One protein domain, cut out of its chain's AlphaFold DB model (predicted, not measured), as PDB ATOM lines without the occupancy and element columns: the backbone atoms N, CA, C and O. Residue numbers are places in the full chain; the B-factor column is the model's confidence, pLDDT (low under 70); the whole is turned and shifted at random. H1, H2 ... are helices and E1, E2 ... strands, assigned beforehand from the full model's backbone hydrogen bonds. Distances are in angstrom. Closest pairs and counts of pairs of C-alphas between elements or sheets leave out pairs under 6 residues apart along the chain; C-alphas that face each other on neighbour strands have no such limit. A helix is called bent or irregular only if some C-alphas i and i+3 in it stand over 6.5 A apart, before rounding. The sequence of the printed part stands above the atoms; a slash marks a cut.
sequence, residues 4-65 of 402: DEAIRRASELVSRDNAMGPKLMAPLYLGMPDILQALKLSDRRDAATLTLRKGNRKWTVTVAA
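What this domain is: This is residues 4 to 65 of the 402 residues of an uncharacterized protein of Sphingomonas panacisoli (UniProt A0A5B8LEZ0). Three short helices form a loose cluster, H1 and H2 crossing at a wide angle and H3 at their side, and a long two-stranded hairpin, E1 and E2, rises from the H3 side of the cluster. The start of E1 is near H3, while the far tip of the hairpin, residues 53 to 58, sticks out free. The printed part has 62 residues, with three named helices and then two named strands in the order H1, H2, H3, E1, E2; the sheet E1 - E2 is antiparallel and the class is mixed, helices and strands. The whole is only just loose, close to compact, with a radius of gyration of the C-alphas of 12.7 A, and only just flat, with spans of 37 by 28 by 16 A.

How they stand to each other: Start with H1, residues 4 to 12, and go on to H2, residues 20 to 29: the two touch, their closest C-alphas being those of Ser 11 and Pro 22, 5.1 A apart. Their lines are about perpendicular, at 77 degrees. Next look at H3, residues 33 to 38, which is close to H1 but not clearly touching, with the closest C-alphas, those of Ala 10 and Ile 35, 7.8 A apart. H3 is also close to H2 but not clearly touching, with C-alphas of Tyr 29 and Ile 35 the closest at 6.4 A; their lines are only just about perpendicular, at 71 degrees. Going on to E1, residues 47 to 54, you find its closest C-alpha to H3 at Ala 47, 6.7 A from that of Pro 33. E1 and E2, residues 57 to 64, form a hairpin of antiparallel neighbours at 158 degrees; look for N 50 and O 61, 2.8 A apart, and N 59 and O 52, 3.0 A apart, both within hydrogen-bond range. H1 and H2 are apart from both strands, and H3 is apart from E2. In H1 and H3 every O i to N i+4 pair is within hydrogen-bond range, and in H2 4 of 6 are.

Where its parts are: Find C-alpha 4 at (27.838, 40.220, 41.165), where H1 begins; it runs 12.7 A to C-alpha 12. H2 spans 14.7 A and is only just irregular, C-alphas 24 and 27 being 6.7 A apart. H3 spans 8.6 A. Find C-alpha 47 at (48.164, 39.820, 40.598), where E1 begins its 21.4 A; E2 runs 21.8 A and ends at C-alpha 64, (49.903, 38.604, 44.066).

The domain as a whole: The C-alphas farthest apart, those of Asp 17 and Arg 57, are 38.3 A apart. The printed part has no cut. The links H2 to H3 and E1 to E2 are tight, H1 to H2 and H3 to E1 short, and no link is long. The mean pLDDT of the printed part is 94.6, and no printed residue is under 70.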
ATOM      1  N   ASP A   4      28.889  40.951  41.884       95.06
ATOM      2  CA  ASP A   4      27.838  40.220  41.165       95.06
ATOM      3  C   ASP A   4      28.127  40.127  39.662       95.06
ATOM      4  O   ASP A   4      27.914  39.083  39.051       95.06
ATOM      5  N   GLU A   5      28.702  41.178  39.069       96.56
ATOM      6  CA  GLU A   5      29.127  41.161  37.665       96.56
ATOM      7  C   GLU A   5      30.347  40.251  37.453       96.56
ATOM      8  O   GLU A   5      30.427  39.552  36.443       96.56
ATOM      9  N   ALA A   6      31.274  40.203  38.418       96.06
ATOM     10  CA  ALA A   6      32.402  39.274  38.381       96.06
ATOM     11  C   ALA A   6      31.922  37.813  38.417       96.06
ATOM     12  O   ALA A   6      32.339  37.002  37.590       96.06
ATOM     13  N   ILE A   7      30.999  37.501  39.334       96.56
ATOM     14  CA  ILE A   7      30.373  36.180  39.459       96.56
ATOM     15  C   ILE A   7      29.610  35.829  38.185       96.56
ATOM     16  O   ILE A   7      29.743  34.708  37.700       96.56
ATOM     17  N   ARG A   8      28.849  36.768  37.608       96.62
ATOM     18  CA  ARG A   8      28.106  36.556  36.358       96.62
ATOM     19  C   ARG A   8      29.040  36.163  35.210       96.62
ATOM     20  O   ARG A   8      28.781  35.160  34.554       96.62
ATOM     21  N   ARG A   9      30.143  36.893  35.010       97.44
ATOM     22  CA  ARG A   9      31.141  36.587  33.966       97.44
ATOM     23  C   ARG A   9      31.851  35.259  34.206       97.44
ATOM     24  O   ARG A   9      31.968  34.461  33.289       97.44
ATOM     25  N   ALA A  10      32.286  34.992  35.438       97.25
ATOM     26  CA  ALA A  10      32.913  33.713  35.780       97.25
ATOM     27  C   ALA A  10      31.947  32.540  35.573       97.25
ATOM     28  O   ALA A  10      32.345  31.482  35.092       97.25
ATOM     29  N   SER A  11      30.665  32.755  35.867       96.94
ATOM     30  CA  SER A  11      29.621  31.759  35.661       96.94
ATOM     31  C   SER A  11      29.468  31.373  34.195       96.94
ATOM     32  O   SER A  11      29.111  30.233  33.948       96.94
ATOM     33  N   GLU A  12      29.728  32.247  33.216       95.31
ATOM     34  CA  GLU A  12      29.623  31.917  31.779       95.31
ATOM     35  C   GLU A  12      30.591  30.806  31.346       95.31
ATOM     36  O   GLU A  12      30.282  30.065  30.418       95.31
ATOM     37  N   LEU A  13      31.714  30.638  32.052       95.62
ATOM     38  CA  LEU A  13      32.701  29.591  31.776       95.62
ATOM     39  C   LEU A  13      32.312  28.217  32.348       95.62
ATOM     40  O   LEU A  13      32.961  27.220  32.047       95.62
ATOM     41  N   VAL A  14      31.287  28.155  33.202       94.12
ATOM     42  CA  VAL A  14      30.917  26.936  33.929       94.12
ATOM     43  C   VAL A  14      29.986  26.071  33.076       94.12
ATOM     44  O   VAL A  14      28.823  26.434  32.847       94.12
ATOM     45  N   SER A  15      30.483  24.897  32.673       92.06
ATOM     46  CA  SER A  15      29.651  23.765  32.244       92.06
ATOM     47  C   SER A  15      28.737  23.353  33.397       92.06
ATOM     48  O   SER A  15      29.213  23.176  34.517       92.06
ATOM     49  N   ARG A  16      27.426  23.250  33.155       93.62
ATOM     50  CA  ARG A  16      26.441  23.078  34.231       93.62
ATOM     51  C   ARG A  16      25.231  22.264  33.793       93.62
ATOM     52  O   ARG A  16      24.761  22.442  32.672       93.62
ATOM     53  N   ASP A  17      24.670  21.514  34.735       94.31
ATOM     54  CA  ASP A  17      23.346  20.902  34.592       94.31
ATOM     55  C   ASP A  17      22.228  21.838  35.057       94.31
ATOM     56  O   ASP A  17      21.124  21.820  34.513       94.31
ATOM     57  N   ASN A  18      22.519  22.682  36.053       95.94
ATOM     58  CA  ASN A  18      21.559  23.607  36.641       95.94
ATOM     59  C   ASN A  18      22.227  24.876  37.214       95.94
ATOM     60  O   ASN A  18      23.407  25.162  36.994       95.94
ATOM     61  N   ALA A  19      21.453  25.681  37.946       95.81
ATOM     62  CA  ALA A  19      21.907  26.948  38.517       95.81
ATOM     63  C   ALA A  19      22.856  26.810  39.727       95.81
ATOM     64  O   ALA A  19      23.456  27.808  40.134       95.81
ATOM     65  N   MET A  20      22.998  25.620  40.317       97.19
ATOM     66  CA  MET A  20      23.862  25.389  41.479       97.19
ATOM     67  C   MET A  20      25.326  25.187  41.073       97.19
ATOM     68  O   MET A  20      26.206  25.694  41.770       97.19
ATOM     69  N   GLY A  21      25.591  24.614  39.892       96.06
ATOM     70  CA  GLY A  21      26.951  24.454  39.358       96.06
ATOM     71  C   GLY A  21      27.752  25.767  39.317       96.06
ATOM     72  O   GLY A  21      28.829  25.848  39.906       96.06
ATOM     73  N   PRO A  22      27.230  26.858  38.724       96.69
ATOM     74  CA  PRO A  22      27.900  28.158  38.759       96.69
ATOM     75  C   PRO A  22      28.091  28.721  40.167       96.69
ATOM     76  O   PRO A  22      29.116  29.337  40.446       96.69
ATOM     77  N   LYS A  23      27.138  28.490  41.080       95.19
ATOM     78  CA  LYS A  23      27.262  28.916  42.480       95.19
ATOM     79  C   LYS A  23      28.363  28.167  43.237       95.19
ATOM     80  O   LYS A  23      28.828  28.688  44.251       95.19
ATOM     81  N   LEU A  24      28.723  26.959  42.800       93.81
ATOM     82  CA  LEU A  24      29.862  26.194  43.307       93.81
ATOM     83  C   LEU A  24      31.172  26.668  42.657       93.81
ATOM     84  O   LEU A  24      32.129  26.984  43.356       93.81
ATOM     85  N   MET A  25      31.204  26.750  41.324       94.31
ATOM     86  CA  MET A  25      32.454  26.894  40.567       94.31
ATOM     87  C   MET A  25      32.930  28.338  40.392       94.31
ATOM     88  O   MET A  25      34.136  28.583  40.369       94.31
ATOM     89  N   ALA A  26      32.024  29.316  40.286       96.12
ATOM     90  CA  ALA A  26      32.416  30.707  40.053       96.12
ATOM     91  C   ALA A  26      33.343  31.272  41.151       96.12
ATOM     92  O   ALA A  26      34.321  31.930  40.791       96.12
ATOM     93  N   PRO A  27      33.131  31.004  42.459       92.88
ATOM     94  CA  PRO A  27      34.081  31.403  43.499       92.88
ATOM     95  C   PRO A  27      35.500  30.859  43.287       92.88
ATOM     96  O   PRO A  27      36.460  31.597  43.492       92.88
ATOM     97  N   LEU A  28      35.638  29.610  42.823       91.00
ATOM     98  CA  LEU A  28      36.941  28.997  42.539       91.00
ATOM     99  C   LEU A  28      37.617  29.677  41.348       91.00
ATOM    100  O   LEU A  28      38.793  30.024  41.407       91.00
ATOM    101  N   TYR A  29      36.859  29.936  40.282       93.94
ATOM    102  CA  TYR A  29      37.361  30.618  39.086       93.94
ATOM    103  C   TYR A  29      37.806  32.053  39.369       93.94
ATOM    104  O   TYR A  29      38.787  32.522  38.796       93.94
ATOM    105  N   LEU A  30      37.135  32.746  40.291       93.50
ATOM    106  CA  LEU A  30      37.535  34.083  40.730       93.50
ATOM    107  C   LEU A  30      38.829  34.090  41.565       93.50
ATOM    108  O   LEU A  30      39.399  35.158  41.777       93.50
ATOM    109  N   GLY A  31      39.312  32.923  42.001       91.06
ATOM    110  CA  GLY A  31      40.638  32.748  42.594       91.06
ATOM    111  C   GLY A  31      41.760  32.525  41.573       91.06
ATOM    112  O   GLY A  31      42.924  32.528  41.960       91.06
ATOM    113  N   MET A  32      41.446  32.345  40.283       91.88
ATOM    114  CA  MET A  32      42.417  31.963  39.248       91.88
ATOM    115  C   MET A  32      42.857  33.176  38.407       91.88
ATOM    116  O   MET A  32      42.056  33.690  37.620       91.88
ATOM    117  N   PRO A  33      44.123  33.631  38.498       92.69
ATOM    118  CA  PRO A  33      44.583  34.841  37.812       92.69
ATOM    119  C   PRO A  33      44.405  34.828  36.287       92.69
ATOM    120  O   PRO A  33      44.007  35.843  35.714       92.69
ATOM    121  N   ASP A  34      44.634  33.692  35.621       91.75
ATOM    122  CA  ASP A  34      44.418  33.572  34.173       91.75
ATOM    123  C   ASP A  34      42.944  33.749  33.786       91.75
ATOM    124  O   ASP A  34      42.650  34.400  32.782       91.75
ATOM    125  N   ILE A  35      42.007  33.245  34.598       94.25
ATOM    126  CA  ILE A  35      40.569  33.451  34.372       94.25
ATOM    127  C   ILE A  35      40.200  34.914  34.617       94.25
ATOM    128  O   ILE A  35      39.489  35.512  33.806       94.25
ATOM    129  N   LEU A  36      40.707  35.519  35.697       95.19
ATOM    130  CA  LEU A  36      40.490  36.940  35.967       95.19
ATOM    131  C   LEU A  36      40.970  37.808  34.797       95.19
ATOM    132  O   LEU A  36      40.267  38.742  34.408       95.19
ATOM    133  N   GLN A  37      42.125  37.484  34.211       94.69
ATOM    134  CA  GLN A  37      42.654  38.191  33.048       94.69
ATOM    135  C   GLN A  37      41.807  37.966  31.793       94.69
ATOM    136  O   GLN A  37      41.423  38.933  31.132       94.69
ATOM    137  N   ALA A  38      41.448  36.716  31.495       95.00
ATOM    138  CA  ALA A  38      40.619  36.371  30.341       95.00
ATOM    139  C   ALA A  38      39.247  37.069  30.372       95.00
ATOM    140  O   ALA A  38      38.751  37.536  29.347       95.00
ATOM    141  N   LEU A  39      38.655  37.203  31.562       95.69
ATOM    142  CA  LEU A  39      37.363  37.859  31.777       95.69
ATOM    143  C   LEU A  39      37.457  39.390  31.923       95.69
ATOM    144  O   LEU A  39      36.431  40.056  32.124       95.69
ATOM    145  N   LYS A  40      38.663  39.965  31.799       94.75
ATOM    146  CA  LYS A  40      38.942  41.401  31.978       94.75
ATOM    147  C   LYS A  40      38.549  41.910  33.373       94.75
ATOM    148  O   LYS A  40      38.033  43.018  33.525       94.75
ATOM    149  N   LEU A  41      38.731  41.065  34.386       94.12
ATOM    150  CA  LEU A  41      38.559  41.399  35.806       94.12
ATOM    151  C   LEU A  41      39.894  41.818  36.443       94.12
ATOM    152  O   LEU A  41      39.890  42.504  37.463       94.12
ATOM    153  N   SER A  42      41.011  41.431  35.825       94.56
ATOM    154  CA  SER A  42      42.361  41.927  36.091       94.56
ATOM    155  C   SER A  42      43.077  42.198  34.767       94.56
ATOM    156  O   SER A  42      42.891  41.459  33.805       94.56
ATOM    157  N   ASP A  43      43.935  43.215  34.720       94.12
ATOM    158  CA  ASP A  43      44.821  43.456  33.568       94.12
ATOM    159  C   ASP A  43      46.104  42.604  33.638       94.12
ATOM    160  O   ASP A  43      46.924  42.605  32.719       94.12
ATOM    161  N   ARG A  44      46.293  41.874  34.744       92.56
ATOM    162  CA  ARG A  44      47.496  41.107  35.077       92.56
ATOM    163  C   ARG A  44      47.170  39.637  35.328       92.56
ATOM    164  O   ARG A  44      46.098  39.314  35.831       92.56
ATOM    165  N   ARG A  45      48.136  38.763  35.028       92.25
ATOM    166  CA  ARG A  45      48.080  37.312  35.308       92.25
ATOM    167  C   ARG A  45      48.799  36.901  36.591       92.25
ATOM    168  O   ARG A  45      48.696  35.764  37.016       92.25
ATOM    169  N   ASP A  46      49.534  37.813  37.203       93.25
ATOM    170  CA  ASP A  46      50.368  37.567  38.380       93.25
ATOM    171  C   ASP A  46      49.882  38.344  39.616       93.25
ATOM    172  O   ASP A  46      50.494  38.264  40.677       93.25
ATOM    173  N   ALA A  47      48.799  39.116  39.491       93.75
ATOM    174  CA  ALA A  47      48.164  39.820  40.598       93.75
ATOM    175  C   ALA A  47      46.725  40.235  40.263       93.75
ATOM    176  O   ALA A  47      46.365  40.408  39.096       93.75
ATOM    177  N   ALA A  48      45.925  40.482  41.299       94.19
ATOM    178  CA  ALA A  48      44.598  41.078  41.194       94.19
ATOM    179  C   ALA A  48      44.395  42.160  42.263       94.19
ATOM    180  O   ALA A  48      44.788  42.005  43.419       94.19
ATOM    181  N   THR A  49      43.751  43.264  41.883       94.56
ATOM    182  CA  THR A  49      43.385  44.338  42.815       94.56
ATOM    183  C   THR A  49      41.957  44.135  43.300       94.56
ATOM    184  O   THR A  49      40.998  44.267  42.540       94.56
ATOM    185  N   LEU A  50      41.811  43.840  44.588       94.56
ATOM    186  CA  LEU A  50      40.541  43.548  45.238       94.56
ATOM    187  C   LEU A  50      40.116  44.718  46.119       94.56
ATOM    188  O   LEU A  50      40.912  45.285  46.866       94.56
ATOM    189  N   THR A  51      38.833  45.065  46.064       95.38
ATOM    190  CA  THR A  51      38.222  45.979  47.035       95.38
ATOM    191  C   THR A  51      37.492  45.153  48.081       95.38
ATOM    192  O   THR A  51      36.495  44.504  47.777       95.38
ATOM    193  N   LEU A  52      37.992  45.183  49.312       94.75
ATOM    194  CA  LEU A  52      37.497  44.395  50.431       94.75
ATOM    195  C   LEU A  52      36.660  45.257  51.376       94.75
ATOM    196  O   LEU A  52      36.861  46.471  51.495       94.75
ATOM    197  N   ARG A  53      35.723  44.614  52.077       93.88
ATOM    198  CA  ARG A  53      34.906  45.239  53.119       93.88
ATOM    199  C   ARG A  53      34.806  44.320  54.334       93.88
ATOM    200  O   ARG A  53      34.452  43.156  54.193       93.88
ATOM    201  N   LYS A  54      35.059  44.864  55.526       89.75
ATOM    202  CA  LYS A  54      34.858  44.195  56.821       89.75
ATOM    203  C   LYS A  54      34.177  45.171  57.778       89.75
ATOM    204  O   LYS A  54      34.771  46.175  58.169       89.75
ATOM    205  N   GLY A  55      32.915  44.901  58.119       89.31
ATOM    206  CA  GLY A  55      32.063  45.872  58.814       89.31
ATOM    207  C   GLY A  55      31.962  47.177  58.016       89.31
ATOM    208  O   GLY A  55      31.647  47.150  56.822       89.31
ATOM    209  N   ASN A  56      32.300  48.292  58.664       94.44
ATOM    210  CA  ASN A  56      32.328  49.627  58.051       94.44
ATOM    211  C   ASN A  56      33.657  49.948  57.349       94.44
ATOM    212  O   ASN A  56      33.752  50.944  56.635       94.44
ATOM    213  N   ARG A  57      34.699  49.123  57.531       96.88
ATOM    214  CA  ARG A  57      35.999  49.341  56.892       96.88
ATOM    215  C   ARG A  57      35.948  48.846  55.451       96.88
ATOM    216  O   ARG A  57      35.621  47.684  55.208       96.88
ATOM    217  N   LYS A  58      36.338  49.706  54.515       97.06
ATOM    218  CA  LYS A  58      36.542  49.385  53.099       97.06
ATOM    219  C   LYS A  58      37.972  49.747  52.717       97.06
ATOM    220  O   LYS A  58      38.444  50.817  53.089       97.06
ATOM    221  N   TRP A  59      38.666  48.860  52.018       97.62
ATOM    222  CA  TRP A  59      40.021  49.123  51.537       97.62
ATOM    223  C   TRP A  59      40.287  48.362  50.247       97.62
ATOM    224  O   TRP A  59      39.582  47.410  49.914       97.62
ATOM    225  N   THR A  60      41.314  48.791  49.530       97.56
ATOM    226  CA  THR A  60      41.788  48.121  48.324       97.56
ATOM    227  C   THR A  60      43.133  47.482  48.623       97.56
ATOM    228  O   THR A  60      43.961  48.065  49.320       97.56
ATOM    229  N   VAL A  61      43.333  46.268  48.127       96.50
ATOM    230  CA  VAL A  61      44.585  45.525  48.248       96.50
ATOM    231  C   VAL A  61      44.898  44.873  46.913       96.50
ATOM    232  O   VAL A  61      44.002  44.364  46.243       96.50
ATOM    233  N   THR A  62      46.163  44.892  46.521       95.44
ATOM    234  CA  THR A  62      46.645  44.092  45.399       95.44
ATOM    235  C   THR A  62      47.226  42.804  45.956       95.44
ATOM    236  O   THR A  62      48.150  42.839  46.766       95.44
ATOM    237  N   VAL A  63      46.651  41.679  45.550       93.44
ATOM    238  CA  VAL A  63      47.070  40.336  45.951       93.44
ATOM    239  C   VAL A  63      47.859  39.740  44.794       93.44
ATOM    240  O   VAL A  63      47.357  39.707  43.671       93.44
ATOM    241  N   ALA A  64      49.098  39.323  45.048       94.31
ATOM    242  CA  ALA A  64      49.903  38.604  44.066       94.31
ATOM    243  C   ALA A  64      49.379  37.171  43.889       94.31
ATOM    244  O   ALA A  64      48.810  36.597  44.818       94.31
ATOM    245  N   ALA A  65      49.578  36.599  42.705       92.19
ATOM    246  CA  ALA A  65      49.295  35.197  42.447       92.19
ATOM    247  C   ALA A  65      50.146  34.316  43.374       92.19
ATOM    248  O   ALA A  65      51.356  34.520  43.505       92.19
TER     249      ALA A  65